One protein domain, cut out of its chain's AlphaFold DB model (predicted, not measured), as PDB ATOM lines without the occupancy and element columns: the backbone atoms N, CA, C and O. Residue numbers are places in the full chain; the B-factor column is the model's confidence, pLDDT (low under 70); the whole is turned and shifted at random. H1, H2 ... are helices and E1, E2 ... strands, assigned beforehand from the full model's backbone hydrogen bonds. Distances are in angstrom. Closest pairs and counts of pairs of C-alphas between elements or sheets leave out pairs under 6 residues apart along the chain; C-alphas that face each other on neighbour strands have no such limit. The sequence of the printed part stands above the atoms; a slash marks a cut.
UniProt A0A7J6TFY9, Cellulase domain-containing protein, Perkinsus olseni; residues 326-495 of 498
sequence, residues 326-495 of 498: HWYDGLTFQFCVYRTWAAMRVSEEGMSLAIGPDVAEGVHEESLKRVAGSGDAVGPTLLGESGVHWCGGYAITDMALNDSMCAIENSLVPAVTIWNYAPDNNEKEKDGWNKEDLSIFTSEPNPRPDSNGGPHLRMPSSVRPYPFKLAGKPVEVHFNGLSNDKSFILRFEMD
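AT A GLANCE: This is residues 326 to 495 of the 498 residues of the protein "Cellulase domain-containing protein" of Perkinsus olseni (UniProt A0A7J6TFY9). What does the model look like? H3 lies in the middle, with H2 and the hairpin E1 and E2 on one side and the hairpin E5 and E6 on the opposite side; the parallel pair E3 and E4 is near H3, and the unnamed stretch 419 to 471 loops out to one end. What is it built of? The 170 printed residues include three named helices and six named strands, in the order H1 E1 E2 H2 E3 H3 E4 E5 E6; the class is mixed, with 74 residues, under half, in named elements. How large is it? It is compact, with a radius of gyration of the C-alphas of 16.3 A and spans of 47 by 40 by 33 A.

HOW THE PARTS SIT: How does the printed part start? H1, residues 330 to 335, comes closest to E1, residues 342 to 347, at the C-alphas of Leu 331 and Met 344, 5.2 A. E1 forms an antiparallel hairpin with E2, residues 350 to 355, with N 345 and O 352 within hydrogen-bond range at 2.8 A. What does H2 meet? H2, residues 359 to 373, comes closest to E1 at the C-alphas of Ala 360 and Ala 343, 4.9 A. H3, residues 394 to 410, touches H2 with residues 403 to 410 alone, at a steep tilt of 49 degrees, the same way; their closest C-alphas, Glu 365 and Ala 407, are 5.0 A apart. What follows? E3, residues 382 to 386, H3 and E4, residues 415 to 418, form a strand-helix-strand unit, two parallel neighbour strands with a helix between along the chain, its crossover right-handed; N 383 and O 415 are 2.9 A apart. E5, residues 472 to 479, and E6, residues 488 to 494, form an antiparallel hairpin, with N 478 and O 489 at 3.0 A; the closest C-alphas of H3 and E5, Glu 409 and Val 477, are 5.4 A apart. Do the helices keep their backbone pairs? In H1, H2 and H3 every O i to N i+4 pair is within hydrogen-bond range.

IN THESE COORDINATES: Where are the anchors? H1 begins at C-alpha 330, (-15.540, 15.155, 18.929), and E6 ends at C-alpha 494, (4.903, 44.945, 19.008). Which elements are long? H3 measures 24.2 A from first to last C-alpha, H2 21.2 A and E5 19.2 A; E5 bends by 66 degrees at residue 475.

THE WHOLE: Is the printed part unbroken? It has no cut, and the long link is E4 to E5, 53 residues. Where is confidence low? Residues 348 to 349 and 447 to 454 are under 70.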
ATOM      1  N   HIS A 326     -17.346  26.771  14.182       93.81
ATOM      2  CA  HIS A 326     -17.455  26.100  15.473       93.81
ATOM      3  C   HIS A 326     -16.377  25.034  15.622       93.81
ATOM      4  O   HIS A 326     -15.886  24.476  14.634       93.81
ATOM      5  N   TRP A 327     -16.002  24.742  16.865       93.31
ATOM      6  CA  TRP A 327     -15.084  23.649  17.152       93.31
ATOM      7  C   TRP A 327     -15.407  22.964  18.476       93.31
ATOM      8  O   TRP A 327     -15.444  23.595  19.532       93.31
ATOM      9  N   TYR A 328     -15.539  21.642  18.421       91.94
ATOM     10  CA  TYR A 328     -15.740  20.779  19.576       91.94
ATOM     11  C   TYR A 328     -14.764  19.597  19.527       91.94
ATOM     12  O   TYR A 328     -14.479  19.059  18.450       91.94
ATOM     13  N   ASP A 329     -14.274  19.148  20.688       90.75
ATOM     14  CA  ASP A 329     -13.590  17.855  20.788       90.75
ATOM     15  C   ASP A 329     -14.600  16.738  20.532       90.75
ATOM     16  O   ASP A 329     -15.414  16.420  21.397       90.75
ATOM     17  N   GLY A 330     -14.537  16.124  19.352       86.75
ATOM     18  CA  GLY A 330     -15.540  15.155  18.929       86.75
ATOM     19  C   GLY A 330     -15.717  13.980  19.895       86.75
ATOM     20  O   GLY A 330     -16.839  13.514  20.061       86.75
ATOM     21  N   LEU A 331     -14.651  13.490  20.547       89.06
ATOM     22  CA  LEU A 331     -14.784  12.342  21.455       89.06
ATOM     23  C   LEU A 331     -15.563  12.731  22.720       89.06
ATOM     24  O   LEU A 331     -16.483  12.020  23.135       89.06
ATOM     25  N   THR A 332     -15.218  13.881  23.301       89.69
ATOM     26  CA  THR A 332     -15.872  14.381  24.510       89.69
ATOM     27  C   THR A 332     -17.271  14.912  24.217       89.69
ATOM     28  O   THR A 332     -18.197  14.592  24.951       89.69
ATOM     29  N   PHE A 333     -17.455  15.673  23.142       87.94
ATOM     30  CA  PHE A 333     -18.748  16.247  22.772       87.94
ATOM     31  C   PHE A 333     -19.779  15.170  22.427       87.94
ATOM     32  O   PHE A 333     -20.887  15.193  22.950       87.94
ATOM     33  N   GLN A 334     -19.404  14.190  21.600       81.00
ATOM     34  CA  GLN A 334     -20.359  13.220  21.069       81.00
ATOM     35  C   GLN A 334     -20.633  12.039  22.003       81.00
ATOM     36  O   GLN A 334     -21.746  11.527  22.034       81.00
ATOM     37  N   PHE A 335     -19.623  11.578  22.746       85.12
ATOM     38  CA  PHE A 335     -19.737  10.359  23.561       85.12
ATOM     39  C   PHE A 335     -19.626  10.619  25.056       85.12
ATOM     40  O   PHE A 335     -19.686   9.685  25.855       85.12
ATOM     41  N   CYS A 336     -19.400  11.869  25.449       86.81
ATOM     42  CA  CYS A 336     -19.058  12.216  26.814       86.81
ATOM     43  C   CYS A 336     -17.841  11.455  27.371       86.81
ATOM     44  O   CYS A 336     -17.776  11.084  28.549       86.81
ATOM     45  N   VAL A 337     -16.850  11.205  26.509       88.62
ATOM     46  CA  VAL A 337     -15.615  10.504  26.866       88.62
ATOM     47  C   VAL A 337     -14.419  11.420  26.651       88.62
ATOM     48  O   VAL A 337     -14.066  11.726  25.524       88.62
ATOM     49  N   TYR A 338     -13.724  11.757  27.736       91.38
ATOM     50  CA  TYR A 338     -12.452  12.476  27.671       91.38
ATOM     51  C   TYR A 338     -11.286  11.594  28.137       91.38
ATOM     52  O   TYR A 338     -11.360  10.942  29.189       91.38
ATOM     53  N   ARG A 339     -10.201  11.556  27.355       91.31
ATOM     54  CA  ARG A 339      -8.949  10.843  27.659       91.31
ATOM     55  C   ARG A 339      -7.772  11.642  27.106       91.31
ATOM     56  O   ARG A 339      -7.744  11.919  25.920       91.31
ATOM     57  N   THR A 340      -6.736  11.894  27.904       90.50
ATOM     58  CA  THR A 340      -5.511  12.544  27.389       90.50
ATOM     59  C   THR A 340      -4.812  11.706  26.312       90.50
ATOM     60  O   THR A 340      -4.172  12.232  25.406       90.50
ATOM     61  N   TRP A 341      -4.965  10.379  26.373       92.62
ATOM     62  CA  TRP A 341      -4.328   9.433  25.458       92.62
ATOM     63  C   TRP A 341      -5.172   9.048  24.230       92.62
ATOM     64  O   TRP A 341      -4.750   8.188  23.450       92.62
ATOM     65  N   ALA A 342      -6.358   9.643  24.045       94.00
ATOM     66  CA  ALA A 342      -7.185   9.392  22.870       94.00
ATOM     67  C   ALA A 342      -8.033  10.603  22.468       94.00
ATOM     68  O   ALA A 342      -8.648  11.235  23.317       94.00
ATOM     69  N   ALA A 343      -8.132  10.865  21.165       92.69
ATOM     70  CA  ALA A 343      -9.004  11.903  20.614       92.69
ATOM     71  C   ALA A 343      -9.572  11.489  19.254       92.69
ATOM     72  O   ALA A 343      -8.959  10.708  18.517       92.69
ATOM     73  N   MET A 344     -10.744  12.025  18.912       90.19
ATOM     74  CA  MET A 344     -11.332  11.832  17.590       90.19
ATOM     75  C   MET A 344     -10.718  12.828  16.604       90.19
ATOM     76  O   MET A 344     -10.892  14.038  16.725       90.19
ATOM     77  N   ARG A 345      -9.996  12.312  15.610       87.50
ATOM     78  CA  ARG A 345      -9.459  13.091  14.496       87.50
ATOM     79  C   ARG A 345     -10.460  13.078  13.349       87.50
ATOM     80  O   ARG A 345     -10.759  12.018  12.801       87.50
ATOM     81  N   VAL A 346     -10.918  14.260  12.955       79.81
ATOM     82  CA  VAL A 346     -11.772  14.465  11.776       79.81
ATOM     83  C   VAL A 346     -10.897  14.928  10.611       79.81
ATOM     84  O   VAL A 346     -10.159  15.906  10.752       79.81
ATOM     85  N   SER A 347     -10.955  14.254   9.464       74.06
ATOM     86  CA  SER A 347     -10.315  14.663   8.204       74.06
ATOM     87  C   SER A 347     -11.310  14.608   7.044       74.06
ATOM     88  O   SER A 347     -12.456  14.190   7.207       74.06
ATOM     89  N   GLU A 348     -10.871  15.007   5.849       69.12
ATOM     90  CA  GLU A 348     -11.661  14.835   4.622       69.12
ATOM     91  C   GLU A 348     -11.977  13.360   4.315       69.12
ATOM     92  O   GLU A 348     -12.931  13.076   3.591       69.12
ATOM     93  N   GLU A 349     -11.201  12.421   4.870       69.75
ATOM     94  CA  GLU A 349     -11.429  10.978   4.730       69.75
ATOM     95  C   GLU A 349     -12.419  10.424   5.771       69.75
ATOM     96  O   GLU A 349     -12.753   9.239   5.728       69.75
ATOM     97  N   GLY A 350     -12.898  11.269   6.690       72.31
ATOM     98  CA  GLY A 350     -13.849  10.924   7.741       72.31
ATOM     99  C   GLY A 350     -13.256  11.016   9.147       72.31
ATOM    100  O   GLY A 350     -12.275  11.712   9.403       72.31
ATOM    101  N   MET A 351     -13.888  10.322  10.091       80.62
ATOM    102  CA  MET A 351     -13.482  10.321  11.497       80.62
ATOM    103  C   MET A 351     -12.613   9.105  11.820       80.62
ATOM    104  O   MET A 351     -12.901   7.984  11.399       80.62
ATOM    105  N   SER A 352     -11.568   9.312  12.616       86.69
ATOM    106  CA  SER A 352     -10.680   8.254  13.099       86.69
ATOM    107  C   SER A 352     -10.315   8.473  14.564       86.69
ATOM    108  O   SER A 352     -10.235   9.604  15.036       86.69
ATOM    109  N   LEU A 353     -10.086   7.386  15.302       91.25
ATOM    110  CA  LEU A 353      -9.626   7.460  16.686       91.25
ATOM    111  C   LEU A 353      -8.094   7.478  16.715       91.25
ATOM    112  O   LEU A 353      -7.451   6.496  16.341       91.25
ATOM    113  N   ALA A 354      -7.510   8.582  17.176       91.94
ATOM    114  CA  ALA A 354      -6.084   8.668  17.460       91.94
ATOM    115  C   ALA A 354      -5.820   8.155  18.882       91.94
ATOM    116  O   ALA A 354      -6.507   8.557  19.818       91.94
ATOM    117  N   ILE A 355      -4.832   7.268  19.046       94.25
ATOM    118  CA  ILE A 355      -4.470   6.654  20.333       94.25
ATOM    119  C   ILE A 355      -2.959   6.766  20.532       94.25
ATOM    120  O   ILE A 355      -2.180   6.355  19.672       94.25
ATOM    121  N   GLY A 356      -2.546   7.270  21.689       91.69
ATOM    122  CA  GLY A 356      -1.143   7.376  22.081       91.69
ATOM    123  C   GLY A 356      -0.984   8.239  23.332       91.69
ATOM    124  O   GLY A 356      -1.911   8.965  23.670       91.69
ATOM    125  N   PRO A 357       0.155   8.171  24.042       87.81
ATOM    126  CA  PRO A 357       0.402   9.044  25.190       87.81
ATOM    127  C   PRO A 357       0.214  10.516  24.803       87.81
ATOM    128  O   PRO A 357       0.819  10.955  23.826       87.81
ATOM    129  N   ASP A 358      -0.643  11.225  25.540       82.69
ATOM    130  CA  ASP A 358      -0.918  12.664  25.398       82.69
ATOM    131  C   ASP A 358      -1.251  13.118  23.959       82.69
ATOM    132  O   ASP A 358      -0.954  14.233  23.540       82.69
ATOM    133  N   VAL A 359      -1.881  12.236  23.171       90.56
ATOM    134  CA  VAL A 359      -2.221  12.510  21.764       90.56
ATOM    135  C   VAL A 359      -3.350  13.532  21.610       90.56
ATOM    136  O   VAL A 359      -3.464  14.143  20.548       90.56
ATOM    137  N   ALA A 360      -4.196  13.695  22.635       89.88
ATOM    138  CA  ALA A 360      -5.393  14.524  22.545       89.88
ATOM    139  C   ALA A 360      -5.056  15.986  22.232       89.88
ATOM    140  O   ALA A 360      -5.546  16.509  21.235       89.88
ATOM    141  N   GLU A 361      -4.131  16.584  22.988       87.44
ATOM    142  CA  GLU A 361      -3.685  17.972  22.797       87.44
ATOM    143  C   GLU A 361      -3.204  18.220  21.357       87.44
ATOM    144  O   GLU A 361      -3.658  19.149  20.692       87.44
ATOM    145  N   GLY A 362      -2.356  17.333  20.826       89.00
ATOM    146  CA  GLY A 362      -1.840  17.462  19.462       89.00
ATOM    147  C   GLY A 362      -2.925  17.356  18.384       89.00
ATOM    148  O   GLY A 362      -2.886  18.094  17.400       89.00
ATOM    149  N   VAL A 363      -3.906  16.464  18.562       91.56
ATOM    150  CA  VAL A 363      -5.047  16.325  17.638       91.56
ATOM    151  C   VAL A 363      -5.972  17.538  17.722       91.56
ATOM    152  O   VAL A 363      -6.458  18.006  16.689       91.56
ATOM    153  N   HIS A 364      -6.206  18.060  18.926       93.06
ATOM    154  CA  HIS A 364      -7.021  19.252  19.137       93.06
ATOM    155  C   HIS A 364      -6.377  20.479  18.496       93.06
ATOM    156  O   HIS A 364      -7.041  21.161  17.720       93.06
ATOM    157  N   GLU A 365      -5.078  20.703  18.709       90.56
ATOM    158  CA  GLU A 365      -4.336  21.785  18.055       90.56
ATOM    159  C   GLU A 365      -4.313  21.663  16.527       90.56
ATOM    160  O   GLU A 365      -4.481  22.658  15.823       90.56
ATOM    161  N   GLU A 366      -4.084  20.457  15.997       90.06
ATOM    162  CA  GLU A 366      -4.113  20.199  14.552       90.06
ATOM    163  C   GLU A 366      -5.480  20.575  13.967       90.06
ATOM    164  O   GLU A 366      -5.562  21.297  12.970       90.06
ATOM    165  N   SER A 367      -6.551  20.119  14.620       89.94
ATOM    166  CA  SER A 367      -7.932  20.383  14.219       89.94
ATOM    167  C   SER A 367      -8.270  21.876  14.297       89.94
ATOM    168  O   SER A 367      -8.781  22.439  13.327       89.94
ATOM    169  N   LEU A 368      -7.912  22.543  15.399       90.94
ATOM    170  CA  LEU A 368      -8.151  23.971  15.615       90.94
ATOM    171  C   LEU A 368      -7.393  24.847  14.627       90.94
ATOM    172  O   LEU A 368      -7.995  25.745  14.052       90.94
ATOM    173  N   LYS A 369      -6.108  24.580  14.365       89.25
ATOM    174  CA  LYS A 369      -5.339  25.325  13.351       89.25
ATOM    175  C   LYS A 369      -5.988  25.213  11.976       89.25
ATOM    176  O   LYS A 369      -6.047  26.196  11.241       89.25
ATOM    177  N   ARG A 370      -6.511  24.030  11.643       88.38
ATOM    178  CA  ARG A 370      -7.221  23.792  10.385       88.38
ATOM    179  C   ARG A 370      -8.530  24.585  10.325       88.38
ATOM    180  O   ARG A 370      -8.754  25.297   9.355       88.38
ATOM    181  N   VAL A 371      -9.369  24.480  11.358       88.94
ATOM    182  CA  VAL A 371     -10.674  25.159  11.434       88.94
ATOM    183  C   VAL A 371     -10.515  26.675  11.494       88.94
ATOM    184  O   VAL A 371     -11.132  27.392  10.713       88.94
ATOM    185  N   ALA A 372      -9.640  27.173  12.364       87.00
ATOM    186  CA  ALA A 372      -9.417  28.600  12.526       87.00
ATOM    187  C   ALA A 372      -8.772  29.239  11.290       87.00
ATOM    188  O   ALA A 372      -9.139  30.358  10.939       87.00
ATOM    189  N   GLY A 373      -7.866  28.524  10.614       87.88
ATOM    190  CA  GLY A 373      -7.228  28.984   9.378       87.88
ATOM    191  C   GLY A 373      -8.115  28.886   8.134       87.88
ATOM    192  O   GLY A 373      -7.763  29.419   7.083       87.88
ATOM    193  N   SER A 374      -9.286  28.240   8.217       87.50
ATOM    194  CA  SER A 374     -10.171  28.088   7.055       87.50
ATOM    195  C   SER A 374     -10.812  29.408   6.607       87.50
ATOM    196  O   SER A 374     -11.329  29.487   5.497       87.50
ATOM    197  N   GLY A 375     -10.723  30.451   7.437       86.00
ATOM    198  CA  GLY A 375     -11.204  31.804   7.170       86.00
ATOM    199  C   GLY A 375     -10.135  32.833   6.813       86.00
ATOM    200  O   GLY A 375     -10.489  33.993   6.613       86.00
ATOM    201  N   ASP A 376      -8.854  32.453   6.718       86.50
ATOM    202  CA  ASP A 376      -7.729  33.402   6.582       86.50
ATOM    203  C   ASP A 376      -7.859  34.343   5.369       86.50
ATOM    204  O   ASP A 376      -7.340  35.461   5.368       86.50
ATOM    205  N   ALA A 377      -8.566  33.900   4.326       83.12
ATOM    206  CA  ALA A 377      -8.844  34.685   3.126       83.12
ATOM    207  C   ALA A 377      -9.893  35.797   3.334       83.12
ATOM    208  O   ALA A 377      -9.956  36.734   2.538       83.12
ATOM    209  N   VAL A 378     -10.722  35.685   4.372       81.38
ATOM    210  CA  VAL A 378     -11.844  36.584   4.673       81.38
ATOM    211  C   VAL A 378     -11.463  37.606   5.736       81.38
ATOM    212  O   VAL A 378     -11.696  38.803   5.562       81.38
ATOM    213  N   GLY A 379     -10.908  37.148   6.856       88.25
ATOM    214  CA  GLY A 379     -10.702  37.990   8.027       88.25
ATOM    215  C   GLY A 379     -10.214  37.195   9.235       88.25
ATOM    216  O   GLY A 379      -9.924  36.006   9.116       88.25
ATOM    217  N   PRO A 380     -10.094  37.837  10.410       91.31
ATOM    218  CA  PRO A 380      -9.770  37.121  11.634       91.31
ATOM    219  C   PRO A 380     -10.878  36.125  11.982       91.31
ATOM    220  O   PRO A 380     -12.035  36.307  11.599       91.31
ATOM    221  N   THR A 381     -10.520  35.113  12.764       92.69
ATOM    222  CA  THR A 381     -11.461  34.094  13.226       92.69
ATOM    223  C   THR A 381     -11.936  34.382  14.647       92.69
ATOM    224  O   THR A 381     -11.139  34.717  15.528       92.69
ATOM    225  N   LEU A 382     -13.235  34.218  14.872       95.06
ATOM    226  CA  LEU A 382     -13.836  34.011  16.185       95.06
ATOM    227  C   LEU A 382     -14.413  32.594  16.177       95.06
ATOM    228  O   LEU A 382     -15.173  32.273  15.277       95.06
ATOM    229  N   LEU A 383     -14.072  31.740  17.139       95.75
ATOM    230  CA  LEU A 383     -14.796  30.475  17.286       95.75
ATOM    231  C   LEU A 383     -16.189  30.788  17.835       95.75
ATOM    232  O   LEU A 383     -16.293  31.178  19.000       95.75
ATOM    233  N   GLY A 384     -17.208  30.678  16.974       95.25
ATOM    234  CA  GLY A 384     -18.609  31.012  17.276       95.25
ATOM    235  C   GLY A 384     -19.167  30.155  18.403       95.25
ATOM    236  O   GLY A 384     -19.888  30.643  19.272       95.25
ATOM    237  N   GLU A 385     -18.686  28.921  18.483       95.38
ATOM    238  CA  GLU A 385     -18.961  28.022  19.583       95.38
ATOM    239  C   GLU A 385     -17.784  27.088  19.845       95.38
ATOM    240  O   GLU A 385     -17.103  26.605  18.932       95.38
ATOM    241  N   SER A 386     -17.563  26.827  21.129       95.56
ATOM    242  CA  SER A 386     -16.770  25.711  21.621       95.56
ATOM    243  C   SER A 386     -17.170  25.392  23.053       95.56
ATOM    244  O   SER A 386     -17.561  26.280  23.804       95.56
ATOM    245  N   GLY A 387     -17.054  24.143  23.474       93.75
ATOM    246  CA  GLY A 387     -17.475  23.756  24.811       93.75
ATOM    247  C   GLY A 387     -17.244  22.287  25.092       93.75
ATOM    248  O   GLY A 387     -16.685  21.547  24.279       93.75
ATOM    249  N   VAL A 388     -17.674  21.870  26.276       92.50
ATOM    250  CA  VAL A 388     -17.551  20.493  26.742       92.50
ATOM    251  C   VAL A 388     -18.861  20.076  27.388       92.50
ATOM    252  O   VAL A 388     -19.347  20.738  28.301       92.50
ATOM    253  N   HIS A 389     -19.398  18.943  26.944       88.31
ATOM    254  CA  HIS A 389     -20.562  18.333  27.567       88.31
ATOM    255  C   HIS A 389     -20.241  17.848  28.987       88.31
ATOM    256  O   HIS A 389     -19.154  17.339  29.280       88.31
ATOM    257  N   TRP A 390     -21.202  17.971  29.895       85.38
ATOM    258  CA  TRP A 390     -21.085  17.426  31.235       85.38
ATOM    259  C   TRP A 390     -21.086  15.897  31.218       85.38
ATOM    260  O   TRP A 390     -22.081  15.273  30.855       85.38
ATOM    261  N   CYS A 391     -19.992  15.282  31.670       74.12
ATOM    262  CA  CYS A 391     -19.784  13.828  31.601       74.12
ATOM    263  C   CYS A 391     -19.797  13.164  32.972       74.12
ATOM    264  O   CYS A 391     -19.006  12.269  33.268       74.12
ATOM    265  N   GLY A 392     -20.675  13.658  33.849       70.56
ATOM    266  CA  GLY A 392     -20.936  13.099  35.177       70.56
ATOM    267  C   GLY A 392     -19.864  13.391  36.230       70.56
ATOM    268  O   GLY A 392     -20.114  13.225  37.421       70.56
ATOM    269  N   GLY A 393     -18.680  13.862  35.830       79.50
ATOM    270  CA  GLY A 393     -17.584  14.171  36.737       79.50
ATOM    271  C   GLY A 393     -17.106  15.608  36.603       79.50
ATOM    272  O   GLY A 393     -16.424  15.966  35.652       79.50
ATOM    273  N   TYR A 394     -17.336  16.384  37.652       80.38
ATOM    274  CA  TYR A 394     -16.754  17.703  37.881       80.38
ATOM    275  C   TYR A 394     -15.278  17.819  37.431       80.38
ATOM    276  O   TYR A 394     -14.917  18.737  36.700       80.38
ATOM    277  N   ALA A 395     -14.406  16.890  37.854       83.38
ATOM    278  CA  ALA A 395     -12.968  16.971  37.561       83.38
ATOM    279  C   ALA A 395     -12.647  16.648  36.112       83.38
ATOM    280  O   ALA A 395     -11.870  17.364  35.496       83.38
ATOM    281  N   ILE A 396     -13.270  15.607  35.567       87.50
ATOM    282  CA  ILE A 396     -12.977  15.166  34.208       87.50
ATOM    283  C   ILE A 396     -13.501  16.165  33.172       87.50
ATOM    284  O   ILE A 396     -12.807  16.451  32.205       87.50
ATOM    285  N   THR A 397     -14.677  16.753  33.410       89.19
ATOM    286  CA  THR A 397     -15.264  17.769  32.531       89.19
ATOM    287  C   THR A 397     -14.461  19.069  32.558       89.19
ATOM    288  O   THR A 397     -14.174  19.631  31.507       89.19
ATOM    289  N   ASP A 398     -14.022  19.520  33.735       88.81
ATOM    290  CA  ASP A 398     -13.180  20.717  33.841       88.81
ATOM    291  C   ASP A 398     -11.780  20.498  33.237       88.81
ATOM    292  O   ASP A 398     -11.242  21.403  32.607       88.81
ATOM    293  N   MET A 399     -11.216  19.286  33.348       90.00
ATOM    294  CA  MET A 399      -9.981  18.912  32.645       90.00
ATOM    295  C   MET A 399     -10.149  18.945  31.123       90.00
ATOM    296  O   MET A 399      -9.321  19.532  30.435       90.00
ATOM    297  N   ALA A 400     -11.237  18.375  30.604       92.31
ATOM    298  CA  ALA A 400     -11.535  18.404  29.175       92.31
ATOM    299  C   ALA A 400     -11.704  19.838  28.646       92.31
ATOM    300  O   ALA A 400     -11.198  20.170  27.570       92.31
ATOM    301  N   LEU A 401     -12.370  20.710  29.417       93.12
ATOM    302  CA  LEU A 401     -12.492  22.122  29.057       93.12
ATOM    303  C   LEU A 401     -11.130  22.815  29.106       93.12
ATOM    304  O   LEU A 401     -10.810  23.576  28.199       93.12
ATOM    305  N   ASN A 402     -10.316  22.555  30.134       93.12
ATOM    306  CA  ASN A 402      -8.971  23.114  30.207       93.12
ATOM    307  C   ASN A 402      -8.136  22.750  28.976       93.12
ATOM    308  O   ASN A 402      -7.516  23.642  28.409       93.12
ATOM    309  N   ASP A 403      -8.137  21.484  28.563       92.56
ATOM    310  CA  ASP A 403      -7.380  21.027  27.396       92.56
ATOM    311  C   ASP A 403      -7.872  21.684  26.106       92.56
ATOM    312  O   ASP A 403      -7.063  22.183  25.325       92.56
ATOM    313  N   SER A 404      -9.193  21.784  25.933       93.25
ATOM    314  CA  SER A 404      -9.800  22.508  24.809       93.25
ATOM    315  C   SER A 404      -9.347  23.973  24.781       93.25
ATOM    316  O   SER A 404      -8.913  24.478  23.747       93.25
ATOM    317  N   MET A 405      -9.369  24.652  25.933       94.38
ATOM    318  CA  MET A 405      -8.929  26.046  26.048       94.38
ATOM    319  C   MET A 405      -7.420  26.208  25.821       94.38
ATOM    320  O   MET A 405      -7.013  27.160  25.161       94.38
ATOM    321  N   CYS A 406      -6.588  25.282  26.307       93.06
ATOM    322  CA  CYS A 406      -5.152  25.267  26.017       93.06
ATOM    323  C   CYS A 406      -4.893  25.105  24.514       93.06
ATOM    324  O   CYS A 406      -4.070  25.826  23.956       93.06
ATOM    325  N   ALA A 407      -5.624  24.219  23.835       92.94
ATOM    326  CA  ALA A 407      -5.479  24.028  22.395       92.94
ATOM    327  C   ALA A 407      -5.899  25.285  21.602       92.94
ATOM    328  O   ALA A 407      -5.247  25.635  20.613       92.94
ATOM    329  N   ILE A 408      -6.939  26.002  22.051       94.12
ATOM    330  CA  ILE A 408      -7.369  27.295  21.485       94.12
ATOM    331  C   ILE A 408      -6.270  28.356  21.660       94.12
ATOM    332  O   ILE A 408      -5.906  29.034  20.695       94.12
ATOM    333  N   GLU A 409      -5.707  28.464  22.867       93.56
ATOM    334  CA  GLU A 409      -4.603  29.374  23.202       93.56
ATOM    335  C   GLU A 409      -3.353  29.089  22.353       93.56
ATOM    336  O   GLU A 409      -2.832  29.991  21.690       93.56
ATOM    337  N   ASN A 410      -2.925  27.823  22.288       91.62
ATOM    338  CA  ASN A 410      -1.761  27.373  21.517       91.62
ATOM    339  C   ASN A 410      -1.958  27.540  19.998       91.62
ATOM    340  O   ASN A 410      -0.988  27.659  19.243       91.62
ATOM    341  N   SER A 411      -3.211  27.565  19.536       92.06
ATOM    342  CA  SER A 411      -3.569  27.833  18.137       92.06
ATOM    343  C   SER A 411      -3.675  29.329  17.815       92.06
ATOM    344  O   SER A 411      -3.918  29.679  16.663       92.06
ATOM    345  N   LEU A 412      -3.459  30.210  18.803       91.94
ATOM    346  CA  LEU A 412      -3.520  31.672  18.681       91.94
ATOM    347  C   LEU A 412      -4.843  32.181  18.089       91.94
ATOM    348  O   LEU A 412      -4.874  33.209  17.405       91.94
ATOM    349  N   VAL A 413      -5.942  31.471  18.359       91.88
ATOM    350  CA  VAL A 413      -7.281  31.892  17.945       91.88
ATOM    351  C   VAL A 413      -7.639  33.192  18.686       91.88
ATOM    352  O   VAL A 413      -7.591  33.214  19.917       91.88
ATOM    353  N   PRO A 414      -8.001  34.283  17.983       89.69
ATOM    354  CA  PRO A 414      -8.208  35.590  18.615       89.69
ATOM    355  C   PRO A 414      -9.352  35.657  19.633       89.69
ATOM    356  O   PRO A 414      -9.276  36.433  20.586       89.69
ATOM    357  N   ALA A 415     -10.430  34.905  19.409       92.69
ATOM    358  CA  ALA A 415     -11.623  34.932  20.246       92.69
ATOM    359  C   ALA A 415     -12.385  33.603  20.182       92.69
ATOM    360  O   ALA A 415     -12.388  32.930  19.154       92.69
ATOM    361  N   VAL A 416     -13.067  33.271  21.276       95.38
ATOM    362  CA  VAL A 416     -13.972  32.123  21.389       95.38
ATOM    363  C   VAL A 416     -15.189  32.511  22.222       95.38
ATOM    364  O   VAL A 416     -15.063  33.233  23.217       95.38
ATOM    365  N   THR A 417     -16.356  32.019  21.830       96.06
ATOM    366  CA  THR A 417     -17.580  32.027  22.634       96.06
ATOM    367  C   THR A 417     -17.845  30.618  23.157       96.06
ATOM    368  O   THR A 417     -17.938  29.663  22.393       96.06
ATOM    369  N   ILE A 418     -17.907  30.476  24.485       95.06
ATOM    370  CA  ILE A 418     -18.094  29.172  25.127       95.06
ATOM    371  C   ILE A 418     -19.579  28.799  25.096       95.06
ATOM    372  O   ILE A 418     -20.401  29.551  25.627       95.06
ATOM    373  N   TRP A 419     -19.897  27.636  24.529       94.31
ATOM    374  CA  TRP A 419     -21.197  26.987  24.640       94.31
ATOM    375  C   TRP A 419     -21.234  26.184  25.953       94.31
ATOM    376  O   TRP A 419     -20.438  25.265  26.128       94.31
ATOM    377  N   ASN A 420     -22.066  26.536  26.933       92.69
ATOM    378  CA  ASN A 420     -22.893  27.747  26.966       92.69
ATOM    379  C   ASN A 420     -23.008  28.372  28.363       92.69
ATOM    380  O   ASN A 420     -22.445  27.893  29.347       92.69
ATOM    381  N   TYR A 421     -23.754  29.472  28.451       93.12
ATOM    382  CA  TYR A 421     -24.259  30.017  29.708       93.12
ATOM    383  C   TYR A 421     -25.791  29.949  29.689       93.12
ATOM    384  O   TYR A 421     -26.439  30.751  29.016       93.12
ATOM    385  N   ALA A 422     -26.355  29.006  30.441       93.19
ATOM    386  CA  ALA A 422     -27.787  28.767  30.574       93.19
ATOM    387  C   ALA A 422     -28.188  29.064  32.031       93.19
ATOM    388  O   ALA A 422     -27.831  28.310  32.940       93.19
ATOM    389  N   PRO A 423     -28.863  30.197  32.302       91.00
ATOM    390  CA  PRO A 423     -29.110  30.667  33.669       91.00
ATOM    391  C   PRO A 423     -30.078  29.781  34.472       91.00
ATOM    392  O   PRO A 423     -30.141  29.888  35.695       91.00
ATOM    393  N   ASP A 424     -30.837  28.926  33.801       91.25
ATOM    394  CA  ASP A 424     -31.792  27.964  34.351       91.25
ATOM    395  C   ASP A 424     -31.240  26.530  34.416       91.25
ATOM    396  O   ASP A 424     -31.959  25.612  34.827       91.25
ATOM    397  N   ASN A 425     -29.955  26.340  34.092       92.12
ATOM    398  CA  ASN A 425     -29.325  25.028  34.122       92.12
ATOM    399  C   ASN A 425     -29.427  24.367  35.508       92.12
ATOM    400  O   ASN A 425     -29.186  25.012  36.535       92.12
ATOM    401  N   ASN A 426     -29.788  23.085  35.549       88.44
ATOM    402  CA  ASN A 426     -29.931  22.294  36.779       88.44
ATOM    403  C   ASN A 426     -29.689  20.799  36.507       88.44
ATOM    404  O   ASN A 426     -29.726  20.376  35.358       88.44
ATOM    405  N   GLU A 427     -29.473  19.984  37.545       85.00
ATOM    406  CA  GLU A 427     -29.163  18.551  37.380       85.00
ATOM    407  C   GLU A 427     -30.230  17.770  36.586       85.00
ATOM    408  O   GLU A 427     -29.901  16.830  35.862       85.00
ATOM    409  N   LYS A 428     -31.506  18.157  36.700       86.19
ATOM    410  CA  LYS A 428     -32.623  17.425  36.095       86.19
ATOM    411  C   LYS A 428     -32.818  17.757  34.620       86.19
ATOM    412  O   LYS A 428     -32.890  16.857  33.790       86.19
ATOM    413  N   GLU A 429     -32.966  19.040  34.313       85.44
ATOM    414  CA  GLU A 429     -33.276  19.523  32.963       85.44
ATOM    415  C   GLU A 429     -32.010  19.857  32.165       85.44
ATOM    416  O   GLU A 429     -32.099  20.128  30.969       85.44
ATOM    417  N   LYS A 430     -30.836  19.812  32.815       89.06
ATOM    418  CA  LYS A 430     -29.542  20.205  32.253       89.06
ATOM    419  C   LYS A 430     -29.623  21.624  31.707       89.06
ATOM    420  O   LYS A 430     -30.112  22.483  32.432       89.06
ATOM    421  N   ASP A 431     -29.161  21.911  30.491       87.94
ATOM    422  CA  ASP A 431     -29.343  23.226  29.856       87.94
ATOM    423  C   ASP A 431     -30.704  23.394  29.148       87.94
ATOM    424  O   ASP A 431     -30.967  24.439  28.556       87.94
ATOM    425  N   GLY A 432     -31.600  22.406  29.262       87.00
ATOM    426  CA  GLY A 432     -32.956  22.454  28.713       87.00
ATOM    427  C   GLY A 432     -33.037  22.194  27.208       87.00
ATOM    428  O   GLY A 432     -34.138  22.212  26.647       87.00
ATOM    429  N   TRP A 433     -31.907  21.919  26.553       88.06
ATOM    430  CA  TRP A 433     -31.810  21.735  25.114       88.06
ATOM    431  C   TRP A 433     -31.392  20.303  24.779       88.06
ATOM    432  O   TRP A 433     -30.406  19.827  25.297       88.06
ATOM    433  N   ASN A 434     -32.149  19.552  23.970       86.50
ATOM    434  CA  ASN A 434     -31.741  18.239  23.415       86.50
ATOM    435  C   ASN A 434     -31.040  17.204  24.341       86.50
ATOM    436  O   ASN A 434     -30.324  16.321  23.860       86.50
ATOM    437  N   LYS A 435     -31.299  17.258  25.657       85.25
ATOM    438  CA  LYS A 435     -30.576  16.508  26.707       85.25
ATOM    439  C   LYS A 435     -29.069  16.823  26.791       85.25
ATOM    440  O   LYS A 435     -28.349  16.076  27.468       85.25
ATOM    441  N   GLU A 436     -28.643  17.908  26.159       87.50
ATOM    442  CA  GLU A 436     -27.344  18.552  26.292       87.50
ATOM    443  C   GLU A 436     -27.114  19.056  27.712       87.50
ATOM    444  O   GLU A 436     -28.048  19.274  28.482       87.50
ATOM    445  N   ASP A 437     -25.844  19.170  28.088       89.88
ATOM    446  CA  ASP A 437     -25.436  19.825  29.322       89.88
ATOM    447  C   ASP A 437     -24.066  20.484  29.153       89.88
ATOM    448  O   ASP A 437     -23.062  20.023  29.703       89.88
ATOM    449  N   LEU A 438     -23.998  21.543  28.347       92.19
ATOM    450  CA  LEU A 438     -22.742  22.261  28.075       92.19
ATOM    451  C   LEU A 438     -22.542  23.493  28.965       92.19
ATOM    452  O   LEU A 438     -21.550  24.214  28.838       92.19
ATOM    453  N   SER A 439     -23.471  23.763  29.882       92.94
ATOM    454  CA  SER A 439     -23.439  25.028  30.599       92.94
ATOM    455  C   SER A 439     -22.276  25.150  31.579       92.94
ATOM    456  O   SER A 439     -22.086  24.313  32.462       92.94
ATOM    457  N   ILE A 440     -21.540  26.263  31.512       91.38
ATOM    458  CA  ILE A 440     -20.528  26.608  32.522       91.38
ATOM    459  C   ILE A 440     -21.158  27.033  33.856       91.38
ATOM    460  O   ILE A 440     -20.459  27.149  34.865       91.38
ATOM    461  N   PHE A 441     -22.470  27.270  33.874       90.44
ATOM    462  CA  PHE A 441     -23.244  27.736  35.019       90.44
ATOM    463  C   PHE A 441     -24.265  26.681  35.460       90.44
ATOM    464  O   PHE A 441     -24.744  25.900  34.649       90.44
ATOM    465  N   THR A 442     -24.612  26.675  36.746       88.19
ATOM    466  CA  THR A 442     -25.793  25.981  37.281       88.19
ATOM    467  C   THR A 442     -26.536  26.887  38.258       88.19
ATOM    468  O   THR A 442     -25.929  27.627  39.034       88.19
ATOM    469  N   SER A 443     -27.863  26.809  38.246       88.81
ATOM    470  CA  SER A 443     -28.733  27.462  39.229       88.81
ATOM    471  C   SER A 443     -28.617  26.847  40.631       88.81
ATOM    472  O   SER A 443     -28.971  27.483  41.629       88.81
ATOM    473  N   GLU A 444     -28.071  25.636  40.733       84.75
ATOM    474  CA  GLU A 444     -27.874  24.926  41.989       84.75
ATOM    475  C   GLU A 444     -26.529  25.306  42.629       84.75
ATOM    476  O   GLU A 444     -25.607  25.761  41.949       84.75
ATOM    477  N   PRO A 445     -26.369  25.178  43.956       76.50
ATOM    478  CA  PRO A 445     -25.065  25.349  44.576       76.50
ATOM    479  C   PRO A 445     -24.097  24.265  44.091       76.50
ATOM    480  O   PRO A 445     -24.265  23.084  44.392       76.50
ATOM    481  N   ASN A 446     -23.056  24.675  43.377       70.12
ATOM    482  CA  ASN A 446     -21.953  23.828  42.975       70.12
ATOM    483  C   ASN A 446     -21.304  23.208  44.234       70.12
ATOM    484  O   ASN A 446     -20.805  23.943  45.094       70.12
ATOM    485  N   PRO A 447     -21.255  21.868  44.350       62.41
ATOM    486  CA  PRO A 447     -20.643  21.172  45.478       62.41
ATOM    487  C   PRO A 447     -19.112  21.335  45.564       62.41
ATOM    488  O   PRO A 447     -18.511  20.836  46.516       62.41
ATOM    489  N   ARG A 448     -18.460  22.004  44.601       64.25
ATOM    490  CA  ARG A 448     -17.005  22.213  44.552       64.25
ATOM    491  C   ARG A 448     -16.486  23.311  45.491       64.25
ATOM    492  O   ARG A 448     -16.747  24.493  45.240       64.25
ATOM    493  N   PRO A 449     -15.643  22.967  46.487       56.41
ATOM    494  CA  PRO A 449     -14.977  23.947  47.350       56.41
ATOM    495  C   PRO A 449     -13.890  24.771  46.636       56.41
ATOM    496  O   PRO A 449     -13.491  25.813  47.143       56.41
ATOM    497  N   ASP A 450     -13.389  24.297  45.491       60.59
ATOM    498  CA  ASP A 450     -12.318  24.896  44.680       60.59
ATOM    499  C   ASP A 450     -12.839  25.798  43.546       60.59
ATOM    500  O   ASP A 450     -12.063  26.266  42.707       60.59
ATOM    501  N   SER A 451     -14.146  26.082  43.521       57.81
ATOM    502  CA  SER A 451     -14.750  27.010  42.565       57.81
ATOM    503  C   SER A 451     -14.306  28.454  42.853       57.81
ATOM    504  O   SER A 451     -14.986  29.245  43.504       57.81
ATOM    505  N   ASN A 452     -13.150  28.841  42.306       55.81
ATOM    506  CA  ASN A 452     -12.605  30.209  42.307       55.81
ATOM    507  C   ASN A 452     -13.491  31.253  41.565       55.81
ATOM    508  O   ASN A 452     -12.995  32.308  41.175       55.81
ATOM    509  N   GLY A 453     -14.787  30.987  41.357       58.72
ATOM    510  CA  GLY A 453     -15.737  31.842  40.634       58.72
ATOM    511  C   GLY A 453     -17.150  31.899  41.228       58.72
ATOM    512  O   GLY A 453     -18.059  32.414  40.583       58.72
ATOM    513  N   GLY A 454     -17.338  31.421  42.462       67.38
ATOM    514  CA  GLY A 454     -18.611  31.494  43.183       67.38
ATOM    515  C   GLY A 454     -19.435  30.205  43.104       67.38
ATOM    516  O   GLY A 454     -19.131  29.321  42.304       67.38
ATOM    517  N   PRO A 455     -20.500  30.092  43.920       73.81
ATOM    518  CA  PRO A 455     -21.213  28.837  44.163       73.81
ATOM    519  C   PRO A 455     -21.985  28.300  42.953       73.81
ATOM    520  O   PRO A 455     -22.682  27.318  43.107       73.81
ATOM    521  N   HIS A 456     -21.896  28.910  41.775       85.81
ATOM    522  CA  HIS A 456     -22.690  28.538  40.599       85.81
ATOM    523  C   HIS A 456     -21.844  28.278  39.343       85.81
ATOM    524  O   HIS A 456     -22.367  27.824  38.328       85.81
ATOM    525  N   LEU A 457     -20.532  28.542  39.391       87.25
ATOM    526  CA  LEU A 457     -19.621  28.263  38.278       87.25
ATOM    527  C   LEU A 457     -19.226  26.785  38.296       87.25
ATOM    528  O   LEU A 457     -18.507  26.375  39.204       87.25
ATOM    529  N   ARG A 458     -19.648  25.994  37.304       85.50
ATOM    530  CA  ARG A 458     -19.398  24.539  37.216       85.50
ATOM    531  C   ARG A 458     -18.010  24.190  36.701       85.50
ATOM    532  O   ARG A 458     -17.412  23.222  37.173       85.50
ATOM    533  N   MET A 459     -17.513  24.981  35.751       86.56
ATOM    534  CA  MET A 459     -16.271  24.721  35.019       86.56
ATOM    535  C   MET A 459     -15.292  25.896  35.190       86.56
ATOM    536  O   MET A 459     -15.275  26.811  34.360       86.56
ATOM    537  N   PRO A 460     -14.495  25.926  36.277       86.69
ATOM    538  CA  PRO A 460     -13.529  26.993  36.546       86.69
ATOM    539  C   PRO A 460     -12.531  27.254  35.417       86.69
ATOM    540  O   PRO A 460     -12.060  28.383  35.286       86.69
ATOM    541  N   SER A 461     -12.242  26.257  34.577       89.94
ATOM    542  CA  SER A 461     -11.338  26.399  33.432       89.94
ATOM    543  C   SER A 461     -11.857  27.334  32.339       89.94
ATOM    544  O   SER A 461     -11.068  27.732  31.488       89.94
ATOM    545  N   SER A 462     -13.132  27.745  32.387       90.44
ATOM    546  CA  SER A 462     -13.680  28.831  31.557       90.44
ATOM    547  C   SER A 462     -13.192  30.228  31.979       90.44
ATOM    548  O   SER A 462     -13.253  31.170  31.190       90.44
ATOM    549  N   VAL A 463     -12.681  30.383  33.208       90.62
ATOM    550  CA  VAL A 463     -12.195  31.659  33.753       90.62
ATOM    551  C   VAL A 463     -10.670  31.686  33.707       90.62
ATOM    552  O   VAL A 463      -9.990  31.067  34.528       90.62
ATOM    553  N   ARG A 464     -10.118  32.420  32.736       91.81
ATOM    554  CA  ARG A 464      -8.683  32.409  32.413       91.81
ATOM    555  C   ARG A 464      -8.148  33.837  32.231       91.81
ATOM    556  O   ARG A 464      -8.892  34.701  31.763       91.81
ATOM    557  N   PRO A 465      -6.886  34.131  32.593       93.50
ATOM    558  CA  PRO A 465      -6.222  35.355  32.153       93.50
ATOM    559  C   PRO A 465      -6.022  35.319  30.634       93.50
ATOM    560  O   PRO A 465      -5.650  34.290  30.080       93.50
ATOM    561  N   TYR A 466      -6.252  36.444  29.960       92.94
ATOM    562  CA  TYR A 466      -6.108  36.544  28.508       92.94
ATOM    563  C   TYR A 466      -5.764  37.984  28.085       92.94
ATOM    564  O   TYR A 466      -6.065  38.937  28.817       92.94
ATOM    565  N   PRO A 467      -5.128  38.183  26.915       91.81
ATOM    566  CA  PRO A 467      -4.787  39.514  26.428       91.81
ATOM    567  C   PRO A 467      -6.021  40.203  25.820       91.81
ATOM    568  O   PRO A 467      -6.239  40.146  24.617       91.81
ATOM    569  N   PHE A 468      -6.821  40.890  26.643       88.31
ATOM    570  CA  PHE A 468      -8.054  41.558  26.184       88.31
ATOM    571  C   PHE A 468      -7.824  42.593  25.067       88.31
ATOM    572  O   PHE A 468      -8.644  42.734  24.162       88.31
ATOM    573  N   LYS A 469      -6.711  43.334  25.126       90.31
ATOM    574  CA  LYS A 469      -6.243  44.247  24.073       90.31
ATOM    575  C   LYS A 469      -4.723  44.200  24.015       90.31
ATOM    576  O   LYS A 469      -4.072  44.309  25.055       90.31
ATOM    577  N   LEU A 470      -4.169  44.075  22.813       91.12
ATOM    578  CA  LEU A 470      -2.738  43.896  22.589       91.12
ATOM    579  C   LEU A 470      -2.224  44.899  21.552       91.12
ATOM    580  O   LEU A 470      -2.786  45.005  20.467       91.12
ATOM    581  N   ALA A 471      -1.152  45.626  21.877       92.50
ATOM    582  CA  ALA A 471      -0.489  46.564  20.963       92.50
ATOM    583  C   ALA A 471       0.503  45.826  20.043       92.50
ATOM    584  O   ALA A 471       1.713  46.066  20.067       92.50
ATOM    585  N   GLY A 472      -0.001  44.837  19.310       91.88
ATOM    586  CA  GLY A 472       0.819  43.948  18.503       91.88
ATOM    587  C   GLY A 472       0.160  42.604  18.222       91.88
ATOM    588  O   GLY A 472      -0.993  42.369  18.588       91.88
ATOM    589  N   LYS A 473       0.911  41.710  17.580       91.50
ATOM    590  CA  LYS A 473       0.447  40.375  17.194       91.50
ATOM    591  C   LYS A 473       0.906  39.330  18.216       91.50
ATOM    592  O   LYS A 473       2.112  39.246  18.461       91.50
ATOM    593  N   PRO A 474       0.005  38.519  18.798       94.00
ATOM    594  CA  PRO A 474       0.415  37.456  19.705       94.00
ATOM    595  C   PRO A 474       1.240  36.407  18.949       94.00
ATOM    596  O   PRO A 474       0.919  36.050  17.816       94.00
ATOM    597  N   VAL A 475       2.308  35.930  19.582       95.69
ATOM    598  CA  VAL A 475       3.126  34.800  19.104       95.69
ATOM    599  C   VAL A 475       3.095  33.618  20.071       95.69
ATOM    600  O   VAL A 475       3.454  32.512  19.690       95.69
ATOM    601  N   GLU A 476       2.662  33.847  21.311       95.94
ATOM    602  CA  GLU A 476       2.443  32.809  22.317       95.94
ATOM    603  C   GLU A 476       1.399  33.302  23.318       95.94
ATOM    604  O   GLU A 476       1.526  34.410  23.850       95.94
ATOM    605  N   VAL A 477       0.391  32.475  23.575       94.88
ATOM    606  CA  VAL A 477      -0.578  32.634  24.660       94.88
ATOM    607  C   VAL A 477      -0.715  31.264  25.301       94.88
ATOM    608  O   VAL A 477      -0.949  30.292  24.594       94.88
ATOM    609  N   HIS A 478      -0.525  31.176  26.612       94.06
ATOM    610  CA  HIS A 478      -0.663  29.911  27.324       94.06
ATOM    611  C   HIS A 478      -1.029  30.153  28.787       94.06
ATOM    612  O   HIS A 478      -0.351  30.924  29.479       94.06
ATOM    613  N   PHE A 479      -2.064  29.470  29.275       94.00
ATOM    614  CA  PHE A 479      -2.425  29.457  30.687       94.00
ATOM    615  C   PHE A 479      -2.393  28.042  31.270       94.00
ATOM    616  O   PHE A 479      -3.155  27.161  30.877       94.00
ATOM    617  N   ASN A 480      -1.576  27.843  32.304       90.69
ATOM    618  CA  ASN A 480      -1.557  26.591  33.052       90.69
ATOM    619  C   ASN A 480      -2.632  26.607  34.157       90.69
ATOM    620  O   ASN A 480      -2.345  26.874  35.328       90.69
ATOM    621  N   GLY A 481      -3.888  26.374  33.759       85.81
ATOM    622  CA  GLY A 481      -5.070  26.568  34.607       85.81
ATOM    623  C   GLY A 481      -5.278  25.537  35.718       85.81
ATOM    624  O   GLY A 481      -5.839  25.887  36.767       85.81
ATOM    625  N   LEU A 482      -4.791  24.307  35.516       88.06
ATOM    626  CA  LEU A 482      -4.925  23.181  36.453       88.06
ATOM    627  C   LEU A 482      -3.729  23.019  37.407       88.06
ATOM    628  O   LEU A 482      -3.821  22.273  38.382       88.06
ATOM    629  N   SER A 483      -2.606  23.700  37.158       84.38
ATOM    630  CA  SER A 483      -1.439  23.665  38.047       84.38
ATOM    631  C   SER A 483      -1.718  24.348  39.389       84.38
ATOM    632  O   SER A 483      -2.424  25.355  39.468       84.38
ATOM    633  N   ASN A 484      -1.094  23.837  40.454       83.88
ATOM    634  CA  ASN A 484      -1.054  24.518  41.754       83.88
ATOM    635  C   ASN A 484      -0.232  25.817  41.698       83.88
ATOM    636  O   ASN A 484      -0.503  26.750  42.449       83.88
ATOM    637  N   ASP A 485       0.761  25.873  40.809       88.31
ATOM    638  CA  ASP A 485       1.540  27.068  40.493       88.31
ATOM    639  C   ASP A 485       1.056  27.608  39.143       88.31
ATOM    640  O   ASP A 485       1.587  27.266  38.081       88.31
ATOM    641  N   LYS A 486      -0.064  28.339  39.177       90.12
ATOM    642  CA  LYS A 486      -0.713  28.866  37.971       90.12
ATOM    643  C   LYS A 486       0.174  29.924  37.330       90.12
ATOM    644  O   LYS A 486       0.554  30.900  37.974       90.12
ATOM    645  N   SER A 487       0.435  29.772  36.039       94.38
ATOM    646  CA  SER A 487       1.219  30.721  35.252       94.38
ATOM    647  C   SER A 487       0.505  31.064  33.952       94.38
ATOM    648  O   SER A 487      -0.189  30.236  33.365       94.38
ATOM    649  N   PHE A 488       0.662  32.316  33.527       95.62
ATOM    650  CA  PHE A 488       0.173  32.824  32.252       95.62
ATOM    651  C   PHE A 488       1.348  33.399  31.468       95.62
ATOM    652  O   PHE A 488       2.095  34.233  31.991       95.62
ATOM    653  N   ILE A 489       1.515  32.944  30.229       96.31
ATOM    654  CA  ILE A 489       2.579  33.372  29.325       96.31
ATOM    655  C   ILE A 489       1.937  34.088  28.140       96.31
ATOM    656  O   ILE A 489       1.064  33.545  27.470       96.31
ATOM    657  N   LEU A 490       2.407  35.307  27.882       96.62
ATOM    658  CA  LEU A 490       2.087  36.087  26.695       96.62
ATOM    659  C   LEU A 490       3.392  36.564  26.060       96.62
ATOM    660  O   LEU A 490       4.168  37.285  26.694       96.62
ATOM    661  N   ARG A 491       3.610  36.211  24.794       96.94
ATOM    662  CA  ARG A 491       4.639  36.826  23.947       96.94
ATOM    663  C   ARG A 491       3.970  37.403  22.713       96.94
ATOM    664  O   ARG A 491       3.052  36.801  22.161       96.94
ATOM    665  N   PHE A 492       4.426  38.570  22.276       96.00
ATOM    666  CA  PHE A 492       3.857  39.244  21.116       96.00
ATOM    667  C   PHE A 492       4.885  40.117  20.406       96.00
ATOM    668  O   PHE A 492       5.817  40.640  21.021       96.00
ATOM    669  N   GLU A 493       4.697  40.270  19.102       96.06
ATOM    670  CA  GLU A 493       5.429  41.223  18.279       96.06
ATOM    671  C   GLU A 493       4.744  42.581  18.390       96.06
ATOM    672  O   GLU A 493       3.576  42.713  18.029       96.06
ATOM    673  N   MET A 494       5.449  43.590  18.905       93.94
ATOM    674  CA  MET A 494       4.903  44.945  19.008       93.94
ATOM    675  C   MET A 494       4.608  45.516  17.618       93.94
ATOM    676  O   MET A 494       5.482  45.503  16.750       93.94
ATOM    677  N   ASP A 495       3.420  46.097  17.445       89.25
ATOM    678  CA  ASP A 495       3.119  46.931  16.282       89.25
ATOM    679  C   ASP A 495       3.246  48.409  16.688       89.25
ATOM    680  O   ASP A 495       2.420  48.909  17.454       89.25
TER     681      ASP A 495